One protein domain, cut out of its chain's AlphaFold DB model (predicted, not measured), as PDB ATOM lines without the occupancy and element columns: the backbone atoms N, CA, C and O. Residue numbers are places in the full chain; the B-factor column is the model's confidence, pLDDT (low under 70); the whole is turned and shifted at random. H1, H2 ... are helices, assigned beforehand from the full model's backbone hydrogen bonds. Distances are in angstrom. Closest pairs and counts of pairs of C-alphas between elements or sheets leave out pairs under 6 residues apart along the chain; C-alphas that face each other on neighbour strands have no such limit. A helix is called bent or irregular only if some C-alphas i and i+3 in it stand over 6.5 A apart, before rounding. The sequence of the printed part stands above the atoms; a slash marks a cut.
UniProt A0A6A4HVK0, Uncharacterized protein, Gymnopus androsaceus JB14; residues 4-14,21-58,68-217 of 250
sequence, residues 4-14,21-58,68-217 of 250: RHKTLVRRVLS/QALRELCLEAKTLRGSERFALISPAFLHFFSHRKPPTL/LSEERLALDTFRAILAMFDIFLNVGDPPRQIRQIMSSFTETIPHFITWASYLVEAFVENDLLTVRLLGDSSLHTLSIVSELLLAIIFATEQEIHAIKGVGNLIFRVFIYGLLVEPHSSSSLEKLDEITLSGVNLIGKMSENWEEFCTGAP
ATOM      1  N   ARG A   4     -19.490 -63.702 -21.550       86.62
ATOM      2  CA  ARG A   4     -18.943 -62.352 -21.746       86.62
ATOM      3  C   ARG A   4     -20.028 -61.291 -21.930       86.62
ATOM      4  O   ARG A   4     -20.040 -60.337 -21.166       86.62
ATOM      5  N   HIS A   5     -20.965 -61.469 -22.867       87.12
ATOM      6  CA  HIS A   5     -22.043 -60.489 -23.074       87.12
ATOM      7  C   HIS A   5     -22.890 -60.311 -21.811       87.12
ATOM      8  O   HIS A   5     -23.216 -59.189 -21.454       87.12
ATOM      9  N   LYS A   6     -23.206 -61.399 -21.092       87.25
ATOM     10  CA  LYS A   6     -23.938 -61.311 -19.817       87.25
ATOM     11  C   LYS A   6     -23.172 -60.485 -18.783       87.25
ATOM     12  O   LYS A   6     -23.778 -59.681 -18.082       87.25
ATOM     13  N   THR A   7     -21.856 -60.666 -18.698       90.56
ATOM     14  CA  THR A   7     -20.993 -59.869 -17.819       90.56
ATOM     15  C   THR A   7     -20.955 -58.406 -18.248       90.56
ATOM     16  O   THR A   7     -21.110 -57.533 -17.402       90.56
ATOM     17  N   LEU A   8     -20.794 -58.124 -19.543       90.56
ATOM     18  CA  LEU A   8     -20.778 -56.759 -20.067       90.56
ATOM     19  C   LEU A   8     -22.115 -56.050 -19.830       90.56
ATOM     20  O   LEU A   8     -22.121 -54.944 -19.305       90.56
ATOM     21  N   VAL A   9     -23.239 -56.710 -20.111       90.69
ATOM     22  CA  VAL A   9     -24.586 -56.179 -19.850       90.69
ATOM     23  C   VAL A   9     -24.765 -55.874 -18.367       90.69
ATOM     24  O   VAL A   9     -25.151 -54.764 -18.025       90.69
ATOM     25  N   ARG A  10     -24.416 -56.803 -17.467       90.44
ATOM     26  CA  ARG A  10     -24.486 -56.552 -16.016       90.44
ATOM     27  C   ARG A  10     -23.639 -55.360 -15.586       90.44
ATOM     28  O   ARG A  10     -24.084 -54.595 -14.742       90.44
ATOM     29  N   ARG A  11     -22.443 -55.203 -16.158       90.31
ATOM     30  CA  ARG A  11     -21.574 -54.056 -15.874       90.31
ATOM     31  C   ARG A  11     -22.212 -52.759 -16.347       90.31
ATOM     32  O   ARG A  11     -22.304 -51.845 -15.546       90.31
ATOM     33  N   VAL A  12     -22.743 -52.696 -17.571       90.31
ATOM     34  CA  VAL A  12     -23.461 -51.498 -18.049       90.31
ATOM     35  C   VAL A  12     -24.645 -51.150 -17.148       90.31
ATOM     36  O   VAL A  12     -24.798 -49.996 -16.766       90.31
ATOM     37  N   LEU A  13     -25.447 -52.148 -16.772       89.88
ATOM     38  CA  LEU A  13     -26.620 -51.962 -15.914       89.88
ATOM     39  C   LEU A  13     -26.272 -51.612 -14.458       89.88
ATOM     40  O   LEU A  13     -27.152 -51.207 -13.706       89.88
ATOM     41  N   SER A  14     -25.018 -51.794 -14.034       87.88
ATOM     42  CA  SER A  14     -24.587 -51.466 -12.671       87.88
ATOM     43  C   SER A  14     -24.372 -49.967 -12.451       87.88
ATOM     44  O   SER A  14     -24.402 -49.513 -11.310       87.88
ATOM     45  N   GLN A  21     -16.957 -48.250 -20.279       89.69
ATOM     46  CA  GLN A  21     -16.062 -49.154 -20.993       89.69
ATOM     47  C   GLN A  21     -16.807 -50.407 -21.460       89.69
ATOM     48  O   GLN A  21     -16.682 -50.791 -22.621       89.69
ATOM     49  N   ALA A  22     -17.634 -51.001 -20.596       91.44
ATOM     50  CA  ALA A  22     -18.453 -52.152 -20.962       91.44
ATOM     51  C   ALA A  22     -19.444 -51.819 -22.092       91.44
ATOM     52  O   ALA A  22     -19.627 -52.623 -23.004       91.44
ATOM     53  N   LEU A  23     -20.029 -50.617 -22.081       92.19
ATOM     54  CA  LEU A  23     -20.927 -50.142 -23.130       92.19
ATOM     55  C   LEU A  23     -20.197 -49.976 -24.466       92.19
ATOM     56  O   LEU A  23     -20.704 -50.418 -25.495       92.19
ATOM     57  N   ARG A  24     -18.982 -49.413 -24.456       91.25
ATOM     58  CA  ARG A  24     -18.128 -49.324 -25.653       91.25
ATOM     59  C   ARG A  24     -17.822 -50.701 -26.230       91.25
ATOM     60  O   ARG A  24     -17.943 -50.888 -27.437       91.25
ATOM     61  N   GLU A  25     -17.461 -51.663 -25.382       90.94
ATOM     62  CA  GLU A  25     -17.227 -53.045 -25.816       90.94
ATOM     63  C   GLU A  25     -18.484 -53.654 -26.454       90.94
ATOM     64  O   GLU A  25     -18.391 -54.230 -27.537       90.94
ATOM     65  N   LEU A  26     -19.663 -53.454 -25.855       90.62
ATOM     66  CA  LEU A  26     -20.927 -53.915 -26.437       90.62
ATOM     67  C   LEU A  26     -21.241 -53.245 -27.782       90.62
ATOM     68  O   LEU A  26     -21.699 -53.927 -28.696       90.62
ATOM     69  N   CYS A  27     -20.971 -51.945 -27.941       90.12
ATOM     70  CA  CYS A  27     -21.177 -51.236 -29.210       90.12
ATOM     71  C   CYS A  27     -20.265 -51.773 -30.325       90.12
ATOM     72  O   CYS A  27     -20.682 -51.886 -31.478       90.12
ATOM     73  N   LEU A  28     -19.020 -52.131 -29.991       87.44
ATOM     74  CA  LEU A  28     -18.094 -52.761 -30.935       87.44
ATOM     75  C   LEU A  28     -18.565 -54.161 -31.330       87.44
ATOM     76  O   LEU A  28     -18.543 -54.506 -32.512       87.44
ATOM     77  N   GLU A  29     -19.021 -54.953 -30.358       85.19
ATOM     78  CA  GLU A  29     -19.521 -56.303 -30.612       85.19
ATOM     79  C   GLU A  29     -20.805 -56.277 -31.450       85.19
ATOM     80  O   GLU A  29     -20.921 -57.089 -32.372       85.19
ATOM     81  N   ALA A  30     -21.706 -55.310 -31.218       81.31
ATOM     82  CA  ALA A  30     -22.989 -55.164 -31.912       81.31
ATOM     83  C   ALA A  30     -22.870 -55.185 -33.444       81.31
ATOM     84  O   ALA A  30     -23.674 -55.835 -34.107       81.31
ATOM     85  N   LYS A  31     -21.811 -54.584 -34.002       71.75
ATOM     86  CA  LYS A  31     -21.546 -54.549 -35.456       71.75
ATOM     87  C   LYS A  31     -21.327 -55.926 -36.086       71.75
ATOM     88  O   LYS A  31     -21.439 -56.080 -37.295       71.75
ATOM     89  N   THR A  32     -20.964 -56.919 -35.280       74.38
ATOM     90  CA  THR A  32     -20.620 -58.276 -35.736       74.38
ATOM     91  C   THR A  32     -21.679 -59.311 -35.366       74.38
ATOM     92  O   THR A  32     -21.539 -60.494 -35.695       74.38
ATOM     93  N   LEU A  33     -22.738 -58.898 -34.664       68.06
ATOM     94  CA  LEU A  33     -23.751 -59.822 -34.184       68.06
ATOM     95  C   LEU A  33     -24.641 -60.303 -35.319       68.06
ATOM     96  O   LEU A  33     -25.164 -59.532 -36.113       68.06
ATOM     97  N   ARG A  34     -24.850 -61.619 -35.340       66.31
ATOM     98  CA  ARG A  34     -25.875 -62.276 -36.145       66.31
ATOM     99  C   ARG A  34     -26.836 -62.991 -35.201       66.31
ATOM    100  O   ARG A  34     -26.390 -63.689 -34.286       66.31
ATOM    101  N   GLY A  35     -28.133 -62.823 -35.439       66.06
ATOM    102  CA  GLY A  35     -29.196 -63.555 -34.749       66.06
ATOM    103  C   GLY A  35     -29.916 -62.787 -33.633       66.06
ATOM    104  O   GLY A  35     -29.320 -62.046 -32.847       66.06
ATOM    105  N   SER A  36     -31.218 -63.049 -33.547       68.31
ATOM    106  CA  SER A  36     -32.210 -62.441 -32.650       68.31
ATOM    107  C   SER A  36     -31.948 -62.648 -31.152       68.31
ATOM    108  O   SER A  36     -32.263 -61.783 -30.339       68.31
ATOM    109  N   GLU A  37     -31.344 -63.767 -30.757       69.44
ATOM    110  CA  GLU A  37     -31.106 -64.085 -29.340       69.44
ATOM    111  C   GLU A  37     -30.025 -63.203 -28.703       69.44
ATOM    112  O   GLU A  37     -30.098 -62.847 -27.525       69.44
ATOM    113  N   ARG A  38     -28.993 -62.839 -29.476       72.50
ATOM    114  CA  ARG A  38     -27.919 -61.963 -28.985       72.50
ATOM    115  C   ARG A  38     -28.367 -60.511 -28.931       72.50
ATOM    116  O   ARG A  38     -27.955 -59.821 -28.006       72.50
ATOM    117  N   PHE A  39     -29.229 -60.103 -29.864       74.12
ATOM    118  CA  PHE A  39     -29.973 -58.848 -29.784       74.12
ATOM    119  C   PHE A  39     -30.706 -58.777 -28.447       74.12
ATOM    120  O   PHE A  39     -30.437 -57.884 -27.648       74.12
ATOM    121  N   ALA A  40     -31.508 -59.801 -28.136       77.44
ATOM    122  CA  ALA A  40     -32.329 -59.763 -26.937       77.44
ATOM    123  C   ALA A  40     -31.541 -59.631 -25.626       77.44
ATOM    124  O   ALA A  40     -32.024 -59.069 -24.644       77.44
ATOM    125  N   LEU A  41     -30.303 -60.119 -25.628       83.50
ATOM    126  CA  LEU A  41     -29.411 -60.037 -24.486       83.50
ATOM    127  C   LEU A  41     -28.835 -58.631 -24.254       83.50
ATOM    128  O   LEU A  41     -28.651 -58.257 -23.098       83.50
ATOM    129  N   ILE A  42     -28.496 -57.891 -25.313       86.50
ATOM    130  CA  ILE A  42     -27.724 -56.641 -25.193       86.50
ATOM    131  C   ILE A  42     -28.584 -55.382 -25.246       86.50
ATOM    132  O   ILE A  42     -28.190 -54.381 -24.652       86.50
ATOM    133  N   SER A  43     -29.756 -55.426 -25.890       86.00
ATOM    134  CA  SER A  43     -30.643 -54.263 -26.021       86.00
ATOM    135  C   SER A  43     -30.929 -53.566 -24.689       86.00
ATOM    136  O   SER A  43     -30.820 -52.341 -24.653       86.00
ATOM    137  N   PRO A  44     -31.183 -54.280 -23.569       89.25
ATOM    138  CA  PRO A  44     -31.415 -53.626 -22.283       89.25
ATOM    139  C   PRO A  44     -30.272 -52.705 -21.840       89.25
ATOM    140  O   PRO A  44     -30.531 -51.674 -21.233       89.25
ATOM    141  N   ALA A  45     -29.015 -53.030 -22.165       91.12
ATOM    142  CA  ALA A  45     -27.863 -52.199 -21.814       91.12
ATOM    143  C   ALA A  45     -27.863 -50.863 -22.579       91.12
ATOM    144  O   ALA A  45     -27.576 -49.817 -22.000       91.12
ATOM    145  N   PHE A  46     -28.228 -50.890 -23.863       91.94
ATOM    146  CA  PHE A  46     -28.326 -49.686 -24.692       91.94
ATOM    147  C   PHE A  46     -29.517 -48.813 -24.287       91.94
ATOM    148  O   PHE A  46     -29.365 -47.603 -24.142       91.94
ATOM    149  N   LEU A  47     -30.679 -49.420 -24.025       90.81
ATOM    150  CA  LEU A  47     -31.859 -48.698 -23.530       90.81
ATOM    151  C   LEU A  47     -31.602 -48.072 -22.149       90.81
ATOM    152  O   LEU A  47     -31.988 -46.933 -21.885       90.81
ATOM    153  N   HIS A  48     -30.894 -48.795 -21.273       90.38
ATOM    154  CA  HIS A  48     -30.517 -48.304 -19.949       90.38
ATOM    155  C   HIS A  48     -29.642 -47.048 -20.022       90.38
ATOM    156  O   HIS A  48     -29.897 -46.094 -19.292       90.38
ATOM    157  N   PHE A  49     -28.660 -47.012 -20.933       91.00
ATOM    158  CA  PHE A  49     -27.806 -45.837 -21.126       91.00
ATOM    159  C   PHE A  49     -28.630 -44.565 -21.369       91.00
ATOM    160  O   PHE A  49     -28.457 -43.584 -20.651       91.00
ATOM    161  N   PHE A  50     -29.564 -44.596 -22.320       91.00
ATOM    162  CA  PHE A  50     -30.353 -43.414 -22.679       91.00
ATOM    163  C   PHE A  50     -31.404 -43.035 -21.632       91.00
ATOM    164  O   PHE A  50     -31.642 -41.853 -21.410       91.00
ATOM    165  N   SER A  51     -32.010 -44.015 -20.959       87.56
ATOM    166  CA  SER A  51     -33.009 -43.753 -19.912       87.56
ATOM    167  C   SER A  51     -32.403 -43.199 -18.616       87.56
ATOM    168  O   SER A  51     -33.063 -42.442 -17.908       87.56
ATOM    169  N   HIS A  52     -31.152 -43.548 -18.298       87.62
ATOM    170  CA  HIS A  52     -30.518 -43.178 -17.026       87.62
ATOM    171  C   HIS A  52     -29.478 -42.063 -17.158       87.62
ATOM    172  O   HIS A  52     -29.092 -41.468 -16.150       87.62
ATOM    173  N   ARG A  53     -29.031 -41.741 -18.378       84.75
ATOM    174  CA  ARG A  53     -28.129 -40.614 -18.632       84.75
ATOM    175  C   ARG A  53     -28.835 -39.485 -19.356       84.75
ATOM    176  O   ARG A  53     -29.539 -39.693 -20.340       84.75
ATOM    177  N   LYS A  54     -28.587 -38.267 -18.883       86.06
ATOM    178  CA  LYS A  54     -29.030 -37.039 -19.542       86.06
ATOM    179  C   LYS A  54     -27.898 -36.497 -20.412       86.06
ATOM    180  O   LYS A  54     -26.745 -36.618 -19.996       86.06
ATOM    181  N   PRO A  55     -28.205 -35.902 -21.575       87.56
ATOM    182  CA  PRO A  55     -27.188 -35.184 -22.321       87.56
ATOM    183  C   PRO A  55     -26.633 -34.018 -21.483       87.56
ATOM    184  O   PRO A  55     -27.372 -33.456 -20.664       87.56
ATOM    185  N   PRO A  56     -25.359 -33.644 -21.677       83.69
ATOM    186  CA  PRO A  56     -24.783 -32.452 -21.062       83.69
ATOM    187  C   PRO A  56     -25.518 -31.164 -21.467       83.69
ATOM    188  O   PRO A  56     -26.220 -31.114 -22.476       83.69
ATOM    189  N   THR A  57     -25.316 -30.082 -20.718       78.69
ATOM    190  CA  THR A  57     -25.777 -28.740 -21.099       78.69
ATOM    191  C   THR A  57     -24.805 -28.095 -22.092       78.69
ATOM    192  O   THR A  57     -23.589 -28.156 -21.933       78.69
ATOM    193  N   LEU A  58     -25.329 -27.440 -23.133       69.94
ATOM    194  CA  LEU A  58     -24.508 -26.845 -24.204       69.94
ATOM    195  C   LEU A  58     -23.600 -25.693 -23.739       69.94
ATOM    196  O   LEU A  58     -22.591 -25.422 -24.382       69.94
ATOM    197  N   LEU A  68     -16.682 -35.255 -27.203       65.44
ATOM    198  CA  LEU A  68     -16.158 -35.716 -25.921       65.44
ATOM    199  C   LEU A  68     -16.502 -37.205 -25.775       65.44
ATOM    200  O   LEU A  68     -17.233 -37.827 -26.558       65.44
ATOM    201  N   SER A  69     -15.910 -37.829 -24.762       76.94
ATOM    202  CA  SER A  69     -16.022 -39.269 -24.553       76.94
ATOM    203  C   SER A  69     -17.462 -39.781 -24.450       76.94
ATOM    204  O   SER A  69     -17.675 -40.978 -24.660       76.94
ATOM    205  N   GLU A  70     -18.415 -38.919 -24.100       82.38
ATOM    206  CA  GLU A  70     -19.810 -39.275 -23.856       82.38
ATOM    207  C   GLU A  70     -20.695 -39.111 -25.098       82.38
ATOM    208  O   GLU A  70     -21.487 -39.999 -25.391       82.38
ATOM    209  N   GLU A  71     -20.504 -38.073 -25.909       87.88
ATOM    210  CA  GLU A  71     -21.242 -37.880 -27.164       87.88
ATOM    211  C   GLU A  71     -20.853 -38.923 -28.190       87.88
ATOM    212  O   GLU A  71     -21.707 -39.487 -28.870       87.88
ATOM    213  N   ARG A  72     -19.556 -39.245 -28.253       87.69
ATOM    214  CA  ARG A  72     -19.095 -40.348 -29.090       87.69
ATOM    215  C   ARG A  72     -19.708 -41.674 -28.650       87.69
ATOM    216  O   ARG A  72     -20.090 -42.476 -29.492       87.69
ATOM    217  N   LEU A  73     -19.832 -41.881 -27.340       89.75
ATOM    218  CA  LEU A  73     -20.471 -43.073 -26.793       89.75
ATOM    219  C   LEU A  73     -21.968 -43.111 -27.121       89.75
ATOM    220  O   LEU A  73     -22.467 -44.169 -27.492       89.75
ATOM    221  N   ALA A  74     -22.669 -41.976 -27.060       92.50
ATOM    222  CA  ALA A  74     -24.066 -41.876 -27.473       92.50
ATOM    223  C   ALA A  74     -24.243 -42.204 -28.966       92.50
ATOM    224  O   ALA A  74     -25.080 -43.037 -29.308       92.50
ATOM    225  N   LEU A  75     -23.408 -41.638 -29.845       92.19
ATOM    226  CA  LEU A  75     -23.417 -41.931 -31.286       92.19
ATOM    227  C   LEU A  75     -23.109 -43.406 -31.589       92.19
ATOM    228  O   LEU A  75     -23.794 -44.032 -32.402       92.19
ATOM    229  N   ASP A  76     -22.113 -43.991 -30.917       91.44
ATOM    230  CA  ASP A  76     -21.787 -45.415 -31.052       91.44
ATOM    231  C   ASP A  76     -22.942 -46.306 -30.561       91.44
ATOM    232  O   ASP A  76     -23.244 -47.326 -31.187       91.44
ATOM    233  N   THR A  77     -23.633 -45.893 -29.496       92.69
ATOM    234  CA  THR A  77     -24.805 -46.604 -28.966       92.69
ATOM    235  C   THR A  77     -25.998 -46.493 -29.918       92.69
ATOM    236  O   THR A  77     -26.664 -47.496 -30.164       92.69
ATOM    237  N   PHE A  78     -26.240 -45.331 -30.534       93.25
ATOM    238  CA  PHE A  78     -27.262 -45.189 -31.575       93.25
ATOM    239  C   PHE A  78     -26.986 -46.079 -32.783       93.25
ATOM    240  O   PHE A  78     -27.887 -46.769 -33.247       93.25
ATOM    241  N   ARG A  79     -25.738 -46.148 -33.255       89.88
ATOM    242  CA  ARG A  79     -25.362 -47.084 -34.325       89.88
ATOM    243  C   ARG A  79     -25.594 -48.538 -33.945       89.88
ATOM    244  O   ARG A  79     -26.044 -49.317 -34.780       89.88
ATOM    245  N   ALA A  80     -25.275 -48.908 -32.704       89.06
ATOM    246  CA  ALA A  80     -25.564 -50.245 -32.213       89.06
ATOM    247  C   ALA A  80     -27.075 -50.510 -32.247       89.06
ATOM    248  O   ALA A  80     -27.481 -51.554 -32.741       89.06
ATOM    249  N   ILE A  81     -27.903 -49.546 -31.825       88.44
ATOM    250  CA  ILE A  81     -29.368 -49.616 -31.921       88.44
ATOM    251  C   ILE A  81     -29.856 -49.754 -33.363       88.44
ATOM    252  O   ILE A  81     -30.685 -50.614 -33.632       88.44
ATOM    253  N   LEU A  82     -29.319 -48.986 -34.305       86.25
ATOM    254  CA  LEU A  82     -29.698 -49.082 -35.716       86.25
ATOM    255  C   LEU A  82     -29.386 -50.453 -36.320       86.25
ATOM    256  O   LEU A  82     -30.256 -51.069 -36.929       86.25
ATOM    257  N   ALA A  83     -28.197 -50.995 -36.048       81.38
ATOM    258  CA  ALA A  83     -27.849 -52.352 -36.468       81.38
ATOM    259  C   ALA A  83     -28.811 -53.406 -35.885       81.38
ATOM    260  O   ALA A  83     -29.030 -54.462 -36.477       81.38
ATOM    261  N   MET A  84     -29.402 -53.124 -34.720       76.75
ATOM    262  CA  MET A  84     -30.434 -53.977 -34.148       76.75
ATOM    263  C   MET A  84     -31.784 -53.862 -34.876       76.75
ATOM    264  O   MET A  84     -32.454 -54.883 -35.042       76.75
ATOM    265  N   PHE A  85     -32.172 -52.666 -35.328       75.06
ATOM    266  CA  PHE A  85     -33.382 -52.460 -36.136       75.06
ATOM    267  C   PHE A  85     -33.324 -53.201 -37.464       75.06
ATOM    268  O   PHE A  85     -34.301 -53.837 -37.846       75.06
ATOM    269  N   ASP A  86     -32.167 -53.204 -38.118       75.12
ATOM    270  CA  ASP A  86     -31.996 -53.950 -39.363       75.12
ATOM    271  C   ASP A  86     -32.264 -55.446 -39.159       75.12
ATOM    272  O   ASP A  86     -32.924 -56.086 -39.973       75.12
ATOM    273  N   ILE A  87     -31.814 -56.025 -38.041       70.75
ATOM    274  CA  ILE A  87     -32.105 -57.429 -37.720       70.75
ATOM    275  C   ILE A  87     -33.607 -57.624 -37.480       70.75
ATOM    276  O   ILE A  87     -34.154 -58.636 -37.905       70.75
ATOM    277  N   PHE A  88     -34.274 -56.676 -36.820       66.94
ATOM    278  CA  PHE A  88     -35.713 -56.735 -36.565       66.94
ATOM    279  C   PHE A  88     -36.531 -56.732 -37.859       66.94
ATOM    280  O   PHE A  88     -37.344 -57.631 -38.065       66.94
ATOM    281  N   LEU A  89     -36.278 -55.764 -38.742       67.25
ATOM    282  CA  LEU A  89     -37.015 -55.592 -39.997       67.25
ATOM    283  C   LEU A  89     -36.840 -56.780 -40.952       67.25
ATOM    284  O   LEU A  89     -37.713 -57.053 -41.770       67.25
ATOM    285  N   ASN A  90     -35.738 -57.520 -40.823       66.94
ATOM    286  CA  ASN A  90     -35.444 -58.693 -41.643       66.94
ATOM    287  C   ASN A  90     -35.951 -60.024 -41.047       66.94
ATOM    288  O   ASN A  90     -35.750 -61.080 -41.654       66.94
ATOM    289  N   VAL A  91     -36.602 -60.020 -39.877       64.81
ATOM    290  CA  VAL A  91     -37.181 -61.224 -39.253       64.81
ATOM    291  C   VAL A  91     -38.701 -61.197 -39.416       64.81
ATOM    292  O   VAL A  91     -39.383 -60.415 -38.765       64.81
ATOM    293  N   GLY A  92     -39.236 -62.081 -40.268       60.34
ATOM    294  CA  GLY A  92     -40.658 -62.082 -40.649       60.34
ATOM    295  C   GLY A  92     -41.657 -62.199 -39.487       60.34
ATOM    296  O   GLY A  92     -42.682 -61.527 -39.516       60.34
ATOM    297  N   ASP A  93     -41.365 -63.000 -38.454       65.75
ATOM    298  CA  ASP A  93     -42.129 -62.998 -37.194       65.75
ATOM    299  C   ASP A  93     -41.158 -62.897 -36.004       65.75
ATOM    300  O   ASP A  93     -40.404 -63.844 -35.728       65.75
ATOM    301  N   PRO A  94     -41.100 -61.745 -35.313       65.12
ATOM    302  CA  PRO A  94     -40.139 -61.531 -34.247       65.12
ATOM    303  C   PRO A  94     -40.464 -62.421 -33.032       65.12
ATOM    304  O   PRO A  94     -41.587 -62.396 -32.518       65.12
ATOM    305  N   PRO A  95     -39.481 -63.169 -32.487       69.50
ATOM    306  CA  PRO A  95     -39.651 -63.924 -31.250       69.50
ATOM    307  C   PRO A  95     -40.228 -63.068 -30.113       69.50
ATOM    308  O   PRO A  95     -39.959 -61.872 -30.018       69.50
ATOM    309  N   ARG A  96     -40.955 -63.681 -29.167       73.69
ATOM    310  CA  ARG A  96     -41.580 -62.979 -28.020       73.69
ATOM    311  C   ARG A  96     -40.619 -62.044 -27.264       73.69
ATOM    312  O   ARG A  96     -41.035 -60.981 -26.819       73.69
ATOM    313  N   GLN A  97     -39.352 -62.437 -27.138       69.62
ATOM    314  CA  GLN A  97     -38.306 -61.643 -26.483       69.62
ATOM    315  C   GLN A  97     -38.016 -60.337 -27.234       69.62
ATOM    316  O   GLN A  97     -37.822 -59.302 -26.608       69.62
ATOM    317  N   ILE A  98     -38.063 -60.360 -28.569       69.06
ATOM    318  CA  ILE A  98     -37.933 -59.162 -29.399       69.06
ATOM    319  C   ILE A  98     -39.131 -58.235 -29.192       69.06
ATOM    320  O   ILE A  98     -38.940 -57.042 -28.991       69.06
ATOM    321  N   ARG A  99     -40.359 -58.772 -29.170       72.50
ATOM    322  CA  ARG A  99     -41.567 -57.962 -28.927       72.50
ATOM    323  C   ARG A  99     -41.519 -57.218 -27.589       72.50
ATOM    324  O   ARG A  99     -41.898 -56.057 -27.521       72.50
ATOM    325  N   GLN A 100     -41.014 -57.862 -26.534       74.69
ATOM    326  CA  GLN A 100     -40.826 -57.207 -25.232       74.69
ATOM    327  C   GLN A 100     -39.808 -56.066 -25.298       74.69
ATOM    328  O   GLN A 100     -40.027 -55.012 -24.714       74.69
ATOM    329  N   ILE A 101     -38.723 -56.257 -26.045       75.56
ATOM    330  CA  ILE A 101     -37.709 -55.217 -26.235       75.56
ATOM    331  C   ILE A 101     -38.262 -54.047 -27.033       75.56
ATOM    332  O   ILE A 101     -37.902 -52.918 -26.732       75.56
ATOM    333  N   MET A 102     -39.153 -54.294 -27.994       74.56
ATOM    334  CA  MET A 102     -39.821 -53.218 -28.725       74.56
ATOM    335  C   MET A 102     -40.671 -52.344 -27.800       74.56
ATOM    336  O   MET A 102     -40.605 -51.129 -27.917       74.56
ATOM    337  N   SER A 103     -41.372 -52.923 -26.820       79.19
ATOM    338  CA  SER A 103     -42.085 -52.134 -25.801       79.19
ATOM    339  C   SER A 103     -41.130 -51.223 -25.025       79.19
ATOM    340  O   SER A 103     -41.347 -50.019 -24.938       79.19
ATOM    341  N   SER A 104     -40.026 -51.780 -24.512       82.88
ATOM    342  CA  SER A 104     -39.015 -50.995 -23.791       82.88
ATOM    343  C   SER A 104     -38.313 -49.974 -24.689       82.88
ATOM    344  O   SER A 104     -37.896 -48.914 -24.226       82.88
ATOM    345  N   PHE A 105     -38.164 -50.280 -25.978       83.56
ATOM    346  CA  PHE A 105     -37.639 -49.346 -26.962       83.56
ATOM    347  C   PHE A 105     -38.571 -48.147 -27.096       83.56
ATOM    348  O   PHE A 105     -38.095 -47.027 -26.940       83.56
ATOM    349  N   THR A 106     -39.873 -48.377 -27.302       82.44
ATOM    350  CA  THR A 106     -40.885 -47.319 -27.427       82.44
ATOM    351  C   THR A 106     -40.888 -46.398 -26.209       82.44
ATOM    352  O   THR A 106     -40.834 -45.180 -26.357       82.44
ATOM    353  N   GLU A 107     -40.815 -46.967 -25.005       85.62
ATOM    354  CA  GLU A 107     -40.686 -46.204 -23.753       85.62
ATOM    355  C   GLU A 107     -39.405 -45.354 -23.691       85.62
ATOM    356  O   GLU A 107     -39.379 -44.305 -23.048       85.62
ATOM    357  N   THR A 108     -38.337 -45.774 -24.377       89.38
ATOM    358  CA  THR A 108     -37.049 -45.065 -24.393       89.38
ATOM    359  C   THR A 108     -36.977 -43.985 -25.483       89.38
ATOM    360  O   THR A 108     -36.095 -43.125 -25.430       89.38
ATOM    361  N   ILE A 109     -37.912 -43.953 -26.442       88.38
ATOM    362  CA  ILE A 109     -37.883 -43.005 -27.570       88.38
ATOM    363  C   ILE A 109     -37.746 -41.541 -27.129       88.38
ATOM    364  O   ILE A 109     -36.874 -40.862 -27.676       88.38
ATOM    365  N   PRO A 110     -38.490 -41.026 -26.129       89.00
ATOM    366  CA  PRO A 110     -38.325 -39.638 -25.687       89.00
ATOM    367  C   PRO A 110     -36.884 -39.302 -25.270       89.00
ATOM    368  O   PRO A 110     -36.395 -38.191 -25.508       89.00
ATOM    369  N   HIS A 111     -36.164 -40.271 -24.698       91.81
ATOM    370  CA  HIS A 111     -34.755 -40.114 -24.348       91.81
ATOM    371  C   HIS A 111     -33.854 -40.089 -25.583       91.81
ATOM    372  O   HIS A 111     -32.938 -39.268 -25.639       91.81
ATOM    373  N   PHE A 112     -34.128 -40.922 -26.592       92.94
ATOM    374  CA  PHE A 112     -33.410 -40.857 -27.869       92.94
ATOM    375  C   PHE A 112     -33.591 -39.503 -28.541       92.94
ATOM    376  O   PHE A 112     -32.602 -38.913 -28.961       92.94
ATOM    377  N   ILE A 113     -34.821 -38.980 -28.582       91.12
ATOM    378  CA  ILE A 113     -35.114 -37.660 -29.154       91.12
ATOM    379  C   ILE A 113     -34.352 -36.563 -28.406       91.12
ATOM    380  O   ILE A 113     -33.741 -35.699 -29.032       91.12
ATOM    381  N   THR A 114     -34.313 -36.632 -27.075       91.44
ATOM    382  CA  THR A 114     -33.574 -35.667 -26.246       91.44
ATOM    383  C   THR A 114     -32.071 -35.688 -26.550       91.44
ATOM    384  O   THR A 114     -31.466 -34.641 -26.778       91.44
ATOM    385  N   TRP A 115     -31.462 -36.876 -26.605       94.06
ATOM    386  CA  TRP A 115     -30.044 -37.030 -26.941       94.06
ATOM    387  C   TRP A 115     -29.730 -36.636 -28.385       94.06
ATOM    388  O   TRP A 115     -28.730 -35.971 -28.634       94.06
ATOM    389  N   ALA A 116     -30.578 -37.014 -29.337       94.25
ATOM    390  CA  ALA A 116     -30.406 -36.673 -30.739       94.25
ATOM    391  C   ALA A 116     -30.508 -35.157 -30.975       94.25
ATOM    392  O   ALA A 116     -29.663 -34.606 -31.676       94.25
ATOM    393  N   SER A 117     -31.460 -34.474 -30.327       91.88
ATOM    394  CA  SER A 117     -31.555 -33.006 -30.343       91.88
ATOM    395  C   SER A 117     -30.272 -32.360 -29.846       91.88
ATOM    396  O   SER A 117     -29.707 -31.514 -30.532       91.88
ATOM    397  N   TYR A 118     -29.772 -32.815 -28.696       91.88
ATOM    398  CA  TYR A 118     -28.523 -32.315 -28.140       91.88
ATOM    399  C   TYR A 118     -27.335 -32.505 -29.093       91.88
ATOM    400  O   TYR A 118     -26.537 -31.591 -29.263       91.88
ATOM    401  N   LEU A 119     -27.196 -33.677 -29.718       92.56
ATOM    402  CA  LEU A 119     -26.082 -33.950 -30.632       92.56
ATOM    403  C   LEU A 119     -26.163 -33.085 -31.897       92.56
ATOM    404  O   LEU A 119     -25.141 -32.580 -32.354       92.56
ATOM    405  N   VAL A 120     -27.364 -32.882 -32.443       91.44
ATOM    406  CA  VAL A 120     -27.575 -31.981 -33.584       91.44
ATOM    407  C   VAL A 120     -27.189 -30.551 -33.214       91.44
ATOM    408  O   VAL A 120     -26.423 -29.930 -33.944       91.44
ATOM    409  N   GLU A 121     -27.623 -30.057 -32.056       88.00
ATOM    410  CA  GLU A 121     -27.255 -28.719 -31.575       88.00
ATOM    411  C   GLU A 121     -25.739 -28.594 -31.332       88.00
ATOM    412  O   GLU A 121     -25.103 -27.636 -31.771       88.00
ATOM    413  N   ALA A 122     -25.137 -29.590 -30.676       84.88
ATOM    414  CA  ALA A 122     -23.735 -29.562 -30.270       84.88
ATOM    415  C   ALA A 122     -22.743 -29.660 -31.436       84.88
ATOM    416  O   ALA A 122     -21.640 -29.129 -31.323       84.88
ATOM    417  N   PHE A 123     -23.096 -30.370 -32.509       86.81
ATOM    418  CA  PHE A 123     -22.207 -30.581 -33.653       86.81
ATOM    419  C   PHE A 123     -22.690 -29.810 -34.876       86.81
ATOM    420  O   PHE A 123     -22.004 -28.909 -35.341       86.81
ATOM    421  N   VAL A 124     -23.894 -30.114 -35.359       86.75
ATOM    422  CA  VAL A 124     -24.393 -29.611 -36.644       86.75
ATOM    423  C   VAL A 124     -24.683 -28.115 -36.574       86.75
ATOM    424  O   VAL A 124     -24.149 -27.345 -37.367       86.75
ATOM    425  N   GLU A 125     -25.503 -27.683 -35.614       84.94
ATOM    426  CA  GLU A 125     -25.859 -26.266 -35.491       84.94
ATOM    427  C   GLU A 125     -24.648 -25.427 -35.085       84.94
ATOM    428  O   GLU A 125     -24.433 -24.353 -35.644       84.94
ATOM    429  N   ASN A 126     -23.817 -25.934 -34.169       83.00
ATOM    430  CA  ASN A 126     -22.582 -25.261 -33.785       83.00
ATOM    431  C   ASN A 126     -21.638 -25.056 -34.984       83.00
ATOM    432  O   ASN A 126     -21.146 -23.943 -35.169       83.00
ATOM    433  N   ASP A 127     -21.419 -26.067 -35.828       78.94
ATOM    434  CA  ASP A 127     -20.593 -25.943 -37.039       78.94
ATOM    435  C   ASP A 127     -21.178 -24.918 -38.027       78.94
ATOM    436  O   ASP A 127     -20.462 -24.051 -38.538       78.94
ATOM    437  N   LEU A 128     -22.497 -24.955 -38.250       76.69
ATOM    438  CA  LEU A 128     -23.184 -23.985 -39.110       76.69
ATOM    439  C   LEU A 128     -23.064 -22.550 -38.579       76.69
ATOM    440  O   LEU A 128     -22.891 -21.617 -39.363       76.69
ATOM    441  N   LEU A 129     -23.132 -22.357 -37.260       76.00
ATOM    442  CA  LEU A 129     -23.009 -21.041 -36.628       76.00
ATOM    443  C   LEU A 129     -21.569 -20.515 -36.633       76.00
ATOM    444  O   LEU A 129     -21.355 -19.316 -36.821       76.00
ATOM    445  N   THR A 130     -20.587 -21.390 -36.416       73.12
ATOM    446  CA  THR A 130     -19.182 -21.003 -36.210       73.12
ATOM    447  C   THR A 130     -18.378 -20.955 -37.504       73.12
ATOM    448  O   THR A 130     -17.663 -19.983 -37.745       73.12
ATOM    449  N   VAL A 131     -18.502 -21.979 -38.351       71.00
ATOM    450  CA  VAL A 131     -17.687 -22.166 -39.564       71.00
ATOM    451  C   VAL A 131     -18.519 -22.013 -40.844       71.00
ATOM    452  O   VAL A 131     -17.957 -21.857 -41.924       71.00
ATOM    453  N   ARG A 132     -19.858 -21.989 -40.738       71.69
ATOM    454  CA  ARG A 132     -20.811 -21.939 -41.872       71.69
ATOM    455  C   ARG A 132     -20.688 -23.112 -42.848       71.69
ATOM    456  O   ARG A 132     -21.174 -23.034 -43.972       71.69
ATOM    457  N   LEU A 133     -20.049 -24.191 -42.412       74.94
ATOM    458  CA  LEU A 133     -19.824 -25.419 -43.163       74.94
ATOM    459  C   LEU A 133     -19.915 -26.589 -42.190       74.94
ATOM    460  O   LEU A 133     -19.521 -26.456 -41.034       74.94
ATOM    461  N   LEU A 134     -20.412 -27.731 -42.659       79.06
ATOM    462  CA  LEU A 134     -20.506 -28.945 -41.853       79.06
ATOM    463  C   LEU A 134     -19.187 -29.716 -41.906       79.06
ATOM    464  O   LEU A 134     -18.768 -30.151 -42.978       79.06
ATOM    465  N   GLY A 135     -18.547 -29.914 -40.753       79.44
ATOM    466  CA  GLY A 135     -17.390 -30.797 -40.646       79.44
ATOM    467  C   GLY A 135     -17.779 -32.279 -40.621       79.44
ATOM    468  O   GLY A 135     -18.946 -32.644 -40.455       79.44
ATOM    469  N   ASP A 136     -16.777 -33.159 -40.692       82.00
ATOM    470  CA  ASP A 136     -16.973 -34.617 -40.688       82.00
ATOM    471  C   ASP A 136     -17.788 -35.110 -39.486       82.00
ATOM    472  O   ASP A 136     -18.628 -35.997 -39.623       82.00
ATOM    473  N   SER A 137     -17.572 -34.537 -38.296       83.81
ATOM    474  CA  SER A 137     -18.315 -34.927 -37.084       83.81
ATOM    475  C   SER A 137     -19.796 -34.557 -37.170       83.81
ATOM    476  O   SER A 137     -20.645 -35.304 -36.679       83.81
ATOM    477  N   SER A 138     -20.112 -33.444 -37.827       85.31
ATOM    478  CA  SER A 138     -21.478 -32.966 -38.032       85.31
ATOM    479  C   SER A 138     -22.197 -33.781 -39.087       85.31
ATOM    480  O   SER A 138     -23.285 -34.279 -38.815       85.31
ATOM    481  N   LEU A 139     -21.556 -34.031 -40.231       85.12
ATOM    482  CA  LEU A 139     -22.067 -34.953 -41.250       85.12
ATOM    483  C   LEU A 139     -22.303 -36.345 -40.663       85.12
ATOM    484  O   LEU A 139     -23.339 -36.975 -40.882       85.12
ATOM    485  N   HIS A 140     -21.355 -36.807 -39.852       86.12
ATOM    486  CA  HIS A 140     -21.441 -38.101 -39.211       86.12
ATOM    487  C   HIS A 140     -22.607 -38.184 -38.208       86.12
ATOM    488  O   HIS A 140     -23.357 -39.166 -38.213       86.12
ATOM    489  N   THR A 141     -22.778 -37.149 -37.383       90.31
ATOM    490  CA  THR A 141     -23.901 -37.016 -36.444       90.31
ATOM    491  C   THR A 141     -25.228 -36.976 -37.190       90.31
ATOM    492  O   THR A 141     -26.148 -37.715 -36.845       90.31
ATOM    493  N   LEU A 142     -25.305 -36.166 -38.246       88.88
ATOM    494  CA  LEU A 142     -26.504 -35.978 -39.045       88.88
ATOM    495  C   LEU A 142     -26.950 -37.286 -39.706       88.88
ATOM    496  O   LEU A 142     -28.125 -37.630 -39.627       88.88
ATOM    497  N   SER A 143     -26.015 -38.064 -40.258       87.81
ATOM    498  CA  SER A 143     -26.297 -39.395 -40.810       87.81
ATOM    499  C   SER A 143     -26.870 -40.349 -39.760       87.81
ATOM    500  O   SER A 143     -27.938 -40.914 -39.987       87.81
ATOM    501  N   ILE A 144     -26.234 -40.490 -38.587       90.31
ATOM    502  CA  ILE A 144     -26.739 -41.393 -37.536       90.31
ATOM    503  C   ILE A 144     -28.127 -40.956 -37.060       90.31
ATOM    504  O   ILE A 144     -29.024 -41.788 -36.920       90.31
ATOM    505  N   VAL A 145     -28.299 -39.665 -36.771       92.81
ATOM    506  CA  VAL A 145     -29.553 -39.147 -36.221       92.81
ATOM    507  C   VAL A 145     -30.686 -39.275 -37.239       92.81
ATOM    508  O   VAL A 145     -31.786 -39.666 -36.859       92.81
ATOM    509  N   SER A 146     -30.426 -39.028 -38.524       88.06
ATOM    510  CA  SER A 146     -31.436 -39.198 -39.574       88.06
ATOM    511  C   SER A 146     -31.910 -40.652 -39.682       88.06
ATOM    512  O   SER A 146     -33.114 -40.903 -39.723       88.06
ATOM    513  N   GLU A 147     -30.985 -41.619 -39.663       87.25
ATOM    514  CA  GLU A 147     -31.327 -43.051 -39.665       87.25
ATOM    515  C   GLU A 147     -32.163 -43.434 -38.441       87.25
ATOM    516  O   GLU A 147     -33.164 -44.142 -38.558       87.25
ATOM    517  N   LEU A 148     -31.774 -42.941 -37.262       89.81
ATOM    518  CA  LEU A 148     -32.489 -43.194 -36.012       89.81
ATOM    519  C   LEU A 148     -33.914 -42.648 -36.057       89.81
ATOM    520  O   LEU A 148     -34.839 -43.335 -35.629       89.81
ATOM    521  N   LEU A 149     -34.099 -41.435 -36.579       86.94
ATOM    522  CA  LEU A 149     -35.422 -40.835 -36.716       86.94
ATOM    523  C   LEU A 149     -36.300 -41.642 -37.664       86.94
ATOM    524  O   LEU A 149     -37.439 -41.928 -37.309       86.94
ATOM    525  N   LEU A 150     -35.775 -42.070 -38.816       82.00
ATOM    526  CA  LEU A 150     -36.521 -42.946 -39.721       82.00
ATOM    527  C   LEU A 150     -36.916 -44.258 -39.032       82.00
ATOM    528  O   LEU A 150     -38.077 -44.650 -39.101       82.00
ATOM    529  N   ALA A 151     -35.992 -44.904 -38.315       81.75
ATOM    530  CA  ALA A 151     -36.291 -46.130 -37.575       81.75
ATOM    531  C   ALA A 151     -37.393 -45.920 -36.519       81.75
ATOM    532  O   ALA A 151     -38.299 -46.743 -36.400       81.75
ATOM    533  N   ILE A 152     -37.355 -44.800 -35.791       83.12
ATOM    534  CA  ILE A 152     -38.386 -44.419 -34.815       83.12
ATOM    535  C   ILE A 152     -39.735 -44.193 -35.502       83.12
ATOM    536  O   ILE A 152     -40.747 -44.698 -35.019       83.12
ATOM    537  N   ILE A 153     -39.757 -43.481 -36.631       78.94
ATOM    538  CA  ILE A 153     -40.969 -43.239 -37.420       78.94
ATOM    539  C   ILE A 153     -41.604 -44.567 -37.831       78.94
ATOM    540  O   ILE A 153     -42.778 -44.788 -37.552       78.94
ATOM    541  N   PHE A 154     -40.829 -45.472 -38.434       75.31
ATOM    542  CA  PHE A 154     -41.335 -46.783 -38.845       75.31
ATOM    543  C   PHE A 154     -41.810 -47.630 -37.660       75.31
ATOM    544  O   PHE A 154     -42.752 -48.401 -37.797       75.31
ATOM    545  N   ALA A 155     -41.175 -47.496 -36.493       72.81
ATOM    546  CA  ALA A 155     -41.554 -48.248 -35.303       72.81
ATOM    547  C   ALA A 155     -42.830 -47.729 -34.622       72.81
ATOM    548  O   ALA A 155     -43.467 -48.488 -33.894       72.81
ATOM    549  N   THR A 156     -43.171 -46.450 -34.803       70.69
ATOM    550  CA  THR A 156     -44.230 -45.788 -34.023       70.69
ATOM    551  C   THR A 156     -45.412 -45.293 -34.839       70.69
ATOM    552  O   THR A 156     -46.438 -45.059 -34.217       70.69
ATOM    553  N   GLU A 157     -45.288 -45.164 -36.169       64.69
ATOM    554  CA  GLU A 157     -46.264 -44.700 -37.181       64.69
ATOM    555  C   GLU A 157     -47.279 -43.628 -36.731       64.69
ATOM    556  O   GLU A 157     -47.233 -42.510 -37.231       64.69
ATOM    557  N   GLN A 158     -48.192 -43.944 -35.810       61.25
ATOM    558  CA  GLN A 158     -49.231 -43.051 -35.288       61.25
ATOM    559  C   GLN A 158     -48.863 -42.345 -33.970       61.25
ATOM    560  O   GLN A 158     -49.374 -41.263 -33.688       61.25
ATOM    561  N   GLU A 159     -47.975 -42.916 -33.154       67.50
ATOM    562  CA  GLU A 159     -47.666 -42.401 -31.810       67.50
ATOM    563  C   GLU A 159     -46.563 -41.341 -31.808       67.50
ATOM    564  O   GLU A 159     -46.393 -40.620 -30.821       67.50
ATOM    565  N   ILE A 160     -45.828 -41.197 -32.916       70.56
ATOM    566  CA  ILE A 160     -44.711 -40.257 -32.987       70.56
ATOM    567  C   ILE A 160     -45.158 -38.819 -32.720       70.56
ATOM    568  O   ILE A 160     -44.449 -38.070 -32.058       70.56
ATOM    569  N   HIS A 161     -46.365 -38.445 -33.150       66.94
ATOM    570  CA  HIS A 161     -46.911 -37.101 -32.961       66.94
ATOM    571  C   HIS A 161     -47.069 -36.717 -31.479       66.94
ATOM    572  O   HIS A 161     -46.998 -35.540 -31.143       66.94
ATOM    573  N   ALA A 162     -47.214 -37.691 -30.574       71.81
ATOM    574  CA  ALA A 162     -47.319 -37.438 -29.137       71.81
ATOM    575  C   ALA A 162     -45.960 -37.149 -28.467       71.81
ATOM    576  O   ALA A 162     -45.904 -36.762 -27.295       71.81
ATOM    577  N   ILE A 163     -44.844 -37.344 -29.177       74.44
ATOM    578  CA  ILE A 163     -43.499 -37.228 -28.612       74.44
ATOM    579  C   ILE A 163     -43.025 -35.779 -28.700       74.44
ATOM    580  O   ILE A 163     -42.667 -35.266 -29.760       74.44
ATOM    581  N   LYS A 164     -42.963 -35.112 -27.547       77.00
ATOM    582  CA  LYS A 164     -42.549 -33.708 -27.464       77.00
ATOM    583  C   LYS A 164     -41.187 -33.471 -28.132       77.00
ATOM    584  O   LYS A 164     -40.192 -34.102 -27.786       77.00
ATOM    585  N   GLY A 165     -41.141 -32.502 -29.047       74.88
ATOM    586  CA  GLY A 165     -39.912 -32.041 -29.702       74.88
ATOM    587  C   GLY A 165     -39.444 -32.886 -30.891       74.88
ATOM    588  O   GLY A 165     -38.526 -32.459 -31.592       74.88
ATOM    589  N   VAL A 166     -40.084 -34.029 -31.173       80.62
ATOM    590  CA  VAL A 166     -39.692 -34.896 -32.296       80.62
ATOM    591  C   VAL A 166     -39.851 -34.200 -33.644       80.62
ATOM    592  O   VAL A 166     -38.970 -34.312 -34.489       80.62
ATOM    593  N   GLY A 167     -40.918 -33.414 -33.826       75.75
ATOM    594  CA  GLY A 167     -41.166 -32.728 -35.089       75.75
ATOM    595  C   GLY A 167     -40.138 -31.648 -35.395       75.75
ATOM    596  O   GLY A 167     -39.635 -31.576 -36.514       75.75
ATOM    597  N   ASN A 168     -39.729 -30.887 -34.376       78.94
ATOM    598  CA  ASN A 168     -38.638 -29.921 -34.504       78.94
ATOM    599  C   ASN A 168     -37.306 -30.615 -34.835       78.94
ATOM    600  O   ASN A 168     -36.518 -30.126 -35.641       78.94
ATOM    601  N   LEU A 169     -37.030 -31.767 -34.222       85.62
ATOM    602  CA  LEU A 169     -35.815 -32.517 -34.517       85.62
ATOM    603  C   LEU A 169     -35.809 -33.071 -35.951       85.62
ATOM    604  O   LEU A 169     -34.828 -32.871 -36.660       85.62
ATOM    605  N   ILE A 170     -36.905 -33.707 -36.381       81.94
ATOM    606  CA  ILE A 170     -37.105 -34.195 -37.756       81.94
ATOM    607  C   ILE A 170     -36.873 -33.058 -38.746       81.94
ATOM    608  O   ILE A 170     -36.035 -33.174 -39.636       81.94
ATOM    609  N   PHE A 171     -37.552 -31.932 -38.537       77.44
ATOM    610  CA  PHE A 171     -37.403 -30.753 -39.374       77.44
ATOM    611  C   PHE A 171     -35.940 -30.330 -39.515       77.44
ATOM    612  O   PHE A 171     -35.421 -30.243 -40.626       77.44
ATOM    613  N   ARG A 172     -35.266 -30.085 -38.386       83.81
ATOM    614  CA  ARG A 172     -33.889 -29.586 -38.367       83.81
ATOM    615  C   ARG A 172     -32.946 -30.539 -39.080       83.81
ATOM    616  O   ARG A 172     -32.212 -30.119 -39.963       83.81
ATOM    617  N   VAL A 173     -33.013 -31.823 -38.743       86.12
ATOM    618  CA  VAL A 173     -32.143 -32.860 -39.303       86.12
ATOM    619  C   VAL A 173     -32.286 -32.950 -40.820       86.12
ATOM    620  O   VAL A 173     -31.287 -32.904 -41.531       86.12
ATOM    621  N   PHE A 174     -33.512 -33.011 -41.337       79.06
ATOM    622  CA  PHE A 174     -33.715 -33.148 -42.778       79.06
ATOM    623  C   PHE A 174     -33.443 -31.849 -43.546       79.06
ATOM    624  O   PHE A 174     -32.928 -31.908 -44.659       79.06
ATOM    625  N   ILE A 175     -33.687 -30.676 -42.953       77.81
ATOM    626  CA  ILE A 175     -33.271 -29.398 -43.551       77.81
ATOM    627  C   ILE A 175     -31.749 -29.281 -43.590       77.81
ATOM    628  O   ILE A 175     -31.206 -28.920 -44.629       77.81
ATOM    629  N   TYR A 176     -31.045 -29.617 -42.508       82.38
ATOM    630  CA  TYR A 176     -29.582 -29.623 -42.514       82.38
ATOM    631  C   TYR A 176     -29.028 -30.647 -43.505       82.38
ATOM    632  O   TYR A 176     -28.019 -30.362 -44.141       82.38
ATOM    633  N   GLY A 177     -29.716 -31.776 -43.703       76.50
ATOM    634  CA  GLY A 177     -29.391 -32.751 -44.747       76.50
ATOM    635  C   GLY A 177     -29.408 -32.138 -46.147       76.50
ATOM    636  O   GLY A 177     -28.496 -32.372 -46.928       76.50
ATOM    637  N   LEU A 178     -30.389 -31.279 -46.442       71.81
ATOM    638  CA  LEU A 178     -30.493 -30.587 -47.735       71.81
ATOM    639  C   LEU A 178     -29.412 -29.522 -47.962       71.81
ATOM    640  O   LEU A 178     -29.177 -29.131 -49.102       71.81
ATOM    641  N   LEU A 179     -28.790 -29.023 -46.892       71.19
ATOM    642  CA  LEU A 179     -27.700 -28.045 -46.976       71.19
ATOM    643  C   LEU A 179     -26.343 -28.700 -47.257       71.19
ATOM    644  O   LEU A 179     -25.358 -27.995 -47.470       71.19
ATOM    645  N   VAL A 180     -26.272 -30.029 -47.223       71.50
ATOM    646  CA  VAL A 180     -25.045 -30.770 -47.484       71.50
ATOM    647  C   VAL A 180     -24.837 -30.840 -48.995       71.50
ATOM    648  O   VAL A 180     -25.681 -31.355 -49.724       71.50
ATOM    649  N   GLU A 181     -23.715 -30.313 -49.491       59.31
ATOM    650  CA  GLU A 181     -23.386 -30.451 -50.909       59.31
ATOM    651  C   GLU A 181     -23.067 -31.918 -51.244       59.31
ATOM    652  O   GLU A 181     -22.295 -32.561 -50.521       59.31
ATOM    653  N   PRO A 182     -23.600 -32.461 -52.355       52.81
ATOM    654  CA  PRO A 182     -23.261 -33.804 -52.787       52.81
ATOM    655  C   PRO A 182     -21.785 -33.827 -53.195       52.81
ATOM    656  O   PRO A 182     -21.373 -33.274 -54.218       52.81
ATOM    657  N   HIS A 183     -20.963 -34.466 -52.373       49.09
ATOM    658  CA  HIS A 183     -19.598 -34.844 -52.714       49.09
ATOM    659  C   HIS A 183     -19.504 -36.368 -52.730       49.09
ATOM    660  O   HIS A 183     -20.240 -37.056 -52.029       49.09
ATOM    661  N   SER A 184     -18.587 -36.900 -53.539       44.53
ATOM    662  CA  SER A 184     -18.467 -38.310 -53.944       44.53
ATOM    663  C   SER A 184     -18.072 -39.306 -52.834       44.53
ATOM    664  O   SER A 184     -17.345 -40.263 -53.096       44.53
ATOM    665  N   SER A 185     -18.465 -39.076 -51.581       55.75
ATOM    666  CA  SER A 185     -18.211 -39.993 -50.469       55.75
ATOM    667  C   SER A 185     -19.444 -40.855 -50.184       55.75
ATOM    668  O   SER A 185     -20.567 -40.362 -50.123       55.75
ATOM    669  N   SER A 186     -19.233 -42.146 -49.931       54.34
ATOM    670  CA  SER A 186     -20.303 -43.123 -49.665       54.34
ATOM    671  C   SER A 186     -21.171 -42.787 -48.441       54.34
ATOM    672  O   SER A 186     -22.290 -43.271 -48.311       54.34
ATOM    673  N   SER A 187     -20.654 -41.986 -47.501       52.47
ATOM    674  CA  SER A 187     -21.419 -41.512 -46.339       52.47
ATOM    675  C   SER A 187     -22.386 -40.379 -46.690       52.47
ATOM    676  O   SER A 187     -23.416 -40.255 -46.034       52.47
ATOM    677  N   LEU A 188     -22.074 -39.597 -47.726       59.62
ATOM    678  CA  LEU A 188     -22.939 -38.543 -48.252       59.62
ATOM    679  C   LEU A 188     -24.038 -39.120 -49.144       59.62
ATOM    680  O   LEU A 188     -25.182 -38.723 -48.997       59.62
ATOM    681  N   GLU A 189     -23.738 -40.136 -49.957       60.91
ATOM    682  CA  GLU A 189     -24.757 -40.821 -50.775       60.91
ATOM    683  C   GLU A 189     -25.881 -41.421 -49.916       60.91
ATOM    684  O   GLU A 189     -27.063 -41.257 -50.216       60.91
ATOM    685  N   LYS A 190     -25.521 -42.064 -48.796       63.94
ATOM    686  CA  LYS A 190     -26.507 -42.595 -47.846       63.94
ATOM    687  C   LYS A 190     -27.308 -41.468 -47.187       63.94
ATOM    688  O   LYS A 190     -28.514 -41.601 -47.002       63.94
ATOM    689  N   LEU A 191     -26.647 -40.364 -46.827       64.81
ATOM    690  CA  LEU A 191     -27.307 -39.201 -46.238       64.81
ATOM    691  C   LEU A 191     -28.280 -38.550 -47.226       64.81
ATOM    692  O   LEU A 191     -29.375 -38.197 -46.809       64.81
ATOM    693  N   ASP A 192     -27.936 -38.455 -48.509       66.69
ATOM    694  CA  ASP A 192     -28.813 -37.934 -49.561       66.69
ATOM    695  C   ASP A 192     -30.078 -38.793 -49.697       66.69
ATOM    696  O   ASP A 192     -31.190 -38.267 -49.717       66.69
ATOM    697  N   GLU A 193     -29.931 -40.119 -49.720       67.56
ATOM    698  CA  GLU A 193     -31.045 -41.068 -49.841       67.56
ATOM    699  C   GLU A 193     -31.980 -41.033 -48.618       67.56
ATOM    700  O   GLU A 193     -33.213 -41.011 -48.740       67.56
ATOM    701  N   ILE A 194     -31.390 -40.946 -47.423       66.88
ATOM    702  CA  ILE A 194     -32.110 -40.769 -46.160       66.88
ATOM    703  C   ILE A 194     -32.807 -39.407 -46.121       66.88
ATOM    704  O   ILE A 194     -33.968 -39.322 -45.718       66.88
ATOM    705  N   THR A 195     -32.126 -38.350 -46.561       67.81
ATOM    706  CA  THR A 195     -32.663 -36.987 -46.588       67.81
ATOM    707  C   THR A 195     -33.850 -36.904 -47.530       67.81
ATOM    708  O   THR A 195     -34.895 -36.385 -47.150       67.81
ATOM    709  N   LEU A 196     -33.751 -37.500 -48.720       67.06
ATOM    710  CA  LEU A 196     -34.851 -37.546 -49.679       67.06
ATOM    711  C   LEU A 196     -36.053 -38.332 -49.124       67.06
ATOM    712  O   LEU A 196     -37.202 -37.911 -49.266       67.06
ATOM    713  N   SER A 197     -35.787 -39.452 -48.445       67.75
ATOM    714  CA  SER A 197     -36.816 -40.267 -47.788       67.75
ATOM    715  C   SER A 197     -37.518 -39.500 -46.664       67.75
ATOM    716  O   SER A 197     -38.748 -39.514 -46.579       67.75
ATOM    717  N   GLY A 198     -36.757 -38.776 -45.842       65.06
ATOM    718  CA  GLY A 198     -37.289 -37.928 -44.779       65.06
ATOM    719  C   GLY A 198     -38.047 -36.713 -45.291       65.06
ATOM    720  O   GLY A 198     -39.075 -36.366 -44.727       65.06
ATOM    721  N   VAL A 199     -37.618 -36.103 -46.395       64.38
ATOM    722  CA  VAL A 199     -38.339 -34.993 -47.036       64.38
ATOM    723  C   VAL A 199     -39.691 -35.445 -47.580       64.38
ATOM    724  O   VAL A 199     -40.692 -34.768 -47.357       64.38
ATOM    725  N   ASN A 200     -39.761 -36.608 -48.228       64.75
ATOM    726  CA  ASN A 200     -41.036 -37.175 -48.678       64.75
ATOM    727  C   ASN A 200     -41.971 -37.483 -47.502       64.75
ATOM    728  O   ASN A 200     -43.186 -37.302 -47.598       64.75
ATOM    729  N   LEU A 201     -41.406 -37.940 -46.386       64.25
ATOM    730  CA  LEU A 201     -42.147 -38.189 -45.159       64.25
ATOM    731  C   LEU A 201     -42.637 -36.885 -44.512       64.25
ATOM    732  O   LEU A 201     -43.806 -36.802 -44.148       64.25
ATOM    733  N   ILE A 202     -41.790 -35.855 -44.431       62.28
ATOM    734  CA  ILE A 202     -42.170 -34.517 -43.965       62.28
ATOM    735  C   ILE A 202     -43.262 -33.943 -44.862       62.28
ATOM    736  O   ILE A 202     -44.222 -33.404 -44.336       62.28
ATOM    737  N   GLY A 203     -43.171 -34.101 -46.184       60.09
ATOM    738  CA  GLY A 203     -44.218 -33.683 -47.117       60.09
ATOM    739  C   GLY A 203     -45.573 -34.306 -46.771       60.09
ATOM    740  O   GLY A 203     -46.556 -33.587 -46.631       60.09
ATOM    741  N   LYS A 204     -45.607 -35.618 -46.504       61.66
ATOM    742  CA  LYS A 204     -46.822 -36.323 -46.055       61.66
ATOM    743  C   LYS A 204     -47.300 -35.882 -44.667       61.66
ATOM    744  O   LYS A 204     -48.496 -35.786 -44.437       61.66
ATOM    745  N   MET A 205     -46.381 -35.609 -43.741       58.28
ATOM    746  CA  MET A 205     -46.707 -35.124 -42.392       58.28
ATOM    747  C   MET A 205     -47.123 -33.644 -42.384       58.28
ATOM    748  O   MET A 205     -47.820 -33.205 -41.473       58.28
ATOM    749  N   SER A 206     -46.708 -32.870 -43.389       52.97
ATOM    750  CA  SER A 206     -46.931 -31.424 -43.465       52.97
ATOM    751  C   SER A 206     -48.380 -31.046 -43.756       52.97
ATOM    752  O   SER A 206     -48.796 -29.944 -43.407       52.97
ATOM    753  N   GLU A 207     -49.170 -31.979 -44.296       57.62
ATOM    754  CA  GLU A 207     -50.621 -31.824 -44.448       57.62
ATOM    755  C   GLU A 207     -51.317 -31.608 -43.086       57.62
ATOM    756  O   GLU A 207     -52.328 -30.916 -43.035       57.62
ATOM    757  N   ASN A 208     -50.710 -32.082 -41.983       55.22
ATOM    758  CA  ASN A 208     -51.158 -31.898 -40.593       55.22
ATOM    759  C   ASN A 208     -50.064 -31.256 -39.700       55.22
ATOM    760  O   ASN A 208     -49.951 -31.551 -38.508       55.22
ATOM    761  N   TRP A 209     -49.219 -30.382 -40.265       53.97
ATOM    762  CA  TRP A 209     -48.042 -29.813 -39.581       53.97
ATOM    763  C   TRP A 209     -48.354 -29.084 -38.263       53.97
ATOM    764  O   TRP A 209     -47.562 -29.128 -37.318       53.97
ATOM    765  N   GLU A 210     -49.503 -28.408 -38.193       54.03
ATOM    766  CA  GLU A 210     -49.923 -27.665 -37.001       54.03
ATOM    767  C   GLU A 210     -50.191 -28.600 -35.816       54.03
ATOM    768  O   GLU A 210     -49.740 -28.305 -34.711       54.03
ATOM    769  N   GLU A 211     -50.805 -29.766 -36.047       53.75
ATOM    770  CA  GLU A 211     -50.995 -30.802 -35.022       53.75
ATOM    771  C   GLU A 211     -49.648 -31.358 -34.539       53.75
ATOM    772  O   GLU A 211     -49.457 -31.579 -33.343       53.75
ATOM    773  N   PHE A 212     -48.675 -31.492 -35.445       50.00
ATOM    774  CA  PHE A 212     -47.337 -32.009 -35.143       50.00
ATOM    775  C   PHE A 212     -46.466 -31.063 -34.305       50.00
ATOM    776  O   PHE A 212     -45.561 -31.506 -33.594       50.00
ATOM    777  N   CYS A 213     -46.733 -29.758 -34.379       48.31
ATOM    778  CA  CYS A 213     -46.035 -28.740 -33.593       48.31
ATOM    779  C   CYS A 213     -46.712 -28.437 -32.248       48.31
ATOM    780  O   CYS A 213     -46.160 -27.659 -31.461       48.31
ATOM    781  N   THR A 214     -47.879 -29.024 -31.953       42.47
ATOM    782  CA  THR A 214     -48.570 -28.764 -30.683       42.47
ATOM    783  C   THR A 214     -47.718 -29.227 -29.492       42.47
ATOM    784  O   THR A 214     -47.290 -30.373 -29.391       42.47
ATOM    785  N   GLY A 215     -47.398 -28.293 -28.589       42.16
ATOM    786  CA  GLY A 215     -46.517 -28.528 -27.436       42.16
ATOM    787  C   GLY A 215     -45.085 -27.998 -27.583       42.16
ATOM    788  O   GLY A 215     -44.310 -28.075 -26.618       42.16
ATOM    789  N   ALA A 216     -44.729 -27.414 -28.733       39.06
ATOM    790  CA  ALA A 216     -43.613 -26.479 -28.802       39.06
ATOM    791  C   ALA A 216     -44.038 -25.185 -28.084       39.06
ATOM    792  O   ALA A 216     -45.066 -24.615 -28.443       39.06
ATOM    793  N   PRO A 217     -43.326 -24.728 -27.040       34.69
ATOM    794  CA  PRO A 217     -43.647 -23.441 -26.447       34.69
ATOM    795  C   PRO A 217     -43.464 -22.357 -27.514       34.69
ATOM    796  O   PRO A 217     -42.463 -22.372 -28.236       34.69
TER     797      PRO A 217
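This is residues 4 to 14, 21 to 58 and 68 to 217 of the 250 residues of an uncharacterized protein of Gymnopus androsaceus JB14 (UniProt A0A6A4HVK0). This is a compact body of crossed helices in two groups, both along the long bent helix H5: H1, H2, H3 and H4 make one group, with arm H5a packed on H3, and H6, H7 and H8 make the other, with arm H5b packed on H6 and H7. H4 and H6 touch near the middle and join the groups, while short H9 lies far from H1. You have 199 printed residues with nine named helices, H1 to H9 in chain order, and no named strand: all helix. The whole is compact, with a radius of gyration of the C-alphas of 16.8 A and spans of 45 by 35 by 35 A.

Begin at H5, residues 96 to 130, assigned as one helix by its hydrogen bonds but bent, with C-alphas 107 and 110 7.2 A apart; its arms, H5a to residue 107 and H5b from residue 110, stand at a steep tilt of 54 degrees. H5b is itself irregular, with C-alphas 122 and 125 6.53 A apart. It forms a hairpin with H6, residues 136 to 156, touching residues 137 to 145 alone; the closest C-alphas are Val 124 and Ser 138, 4.7 A. H7, residues 166 to 178, touches H5b, closest at C-alphas Leu 169 and Ser 117, 6.0 A. H8, residues 186 to 206, touches H6 at a steep tilt of 43 degrees, closest at C-alphas Leu 191 and Ser 143, 5.5 A. H9, residues 209 to 212, is close to H8 but not clearly touching, with C-alphas Met 205 and Phe 212 7.9 A apart. H4, residues 69 to 89, touches H6, closest at C-alphas Leu 82 and Leu 148, 6.5 A. H2, residues 21 to 30, H3, residues 36 to 52, and H4 make an up and down bundle, each running against the one before. H3 is irregular, with C-alphas 41 and 44 7.1 A apart, and has a kink of 31 degrees near residue 43. H3 touches H5a, closest at C-alphas Ala 40 and Ile 98, 6.2 A. H1, residues 4 to 14, touches H3, closest at C-alphas Val 9 and Ala 45, 5.5 A. Every O i to N i+4 pair is within hydrogen-bond range in H1, H2, H5a, H6, H7 and H8, against 9 of 13 in H3 and 15 of 17 in both H4 and H5b; H9 is too short for such a pair.

Find C-alpha 96 at (-41.580, -62.979, -28.020), where H5a begins; H5b ends at C-alpha 130, (-19.182, -21.003, -36.210), after 28.7 A. H4 is 30.8 A long, H6 30.2 A and H8 29.7 A.

The C-alphas of Arg 4 and Glu 207 are the farthest apart, 49.5 A. Residues 15 to 20 and 59 to 67 are not printed, with C-alpha gaps of 12.1 A and 12.3 A. Of the links printed whole, none is long. The mean pLDDT of the printed part is 77.1, and 58 residues are under 70, among them 181 to 217.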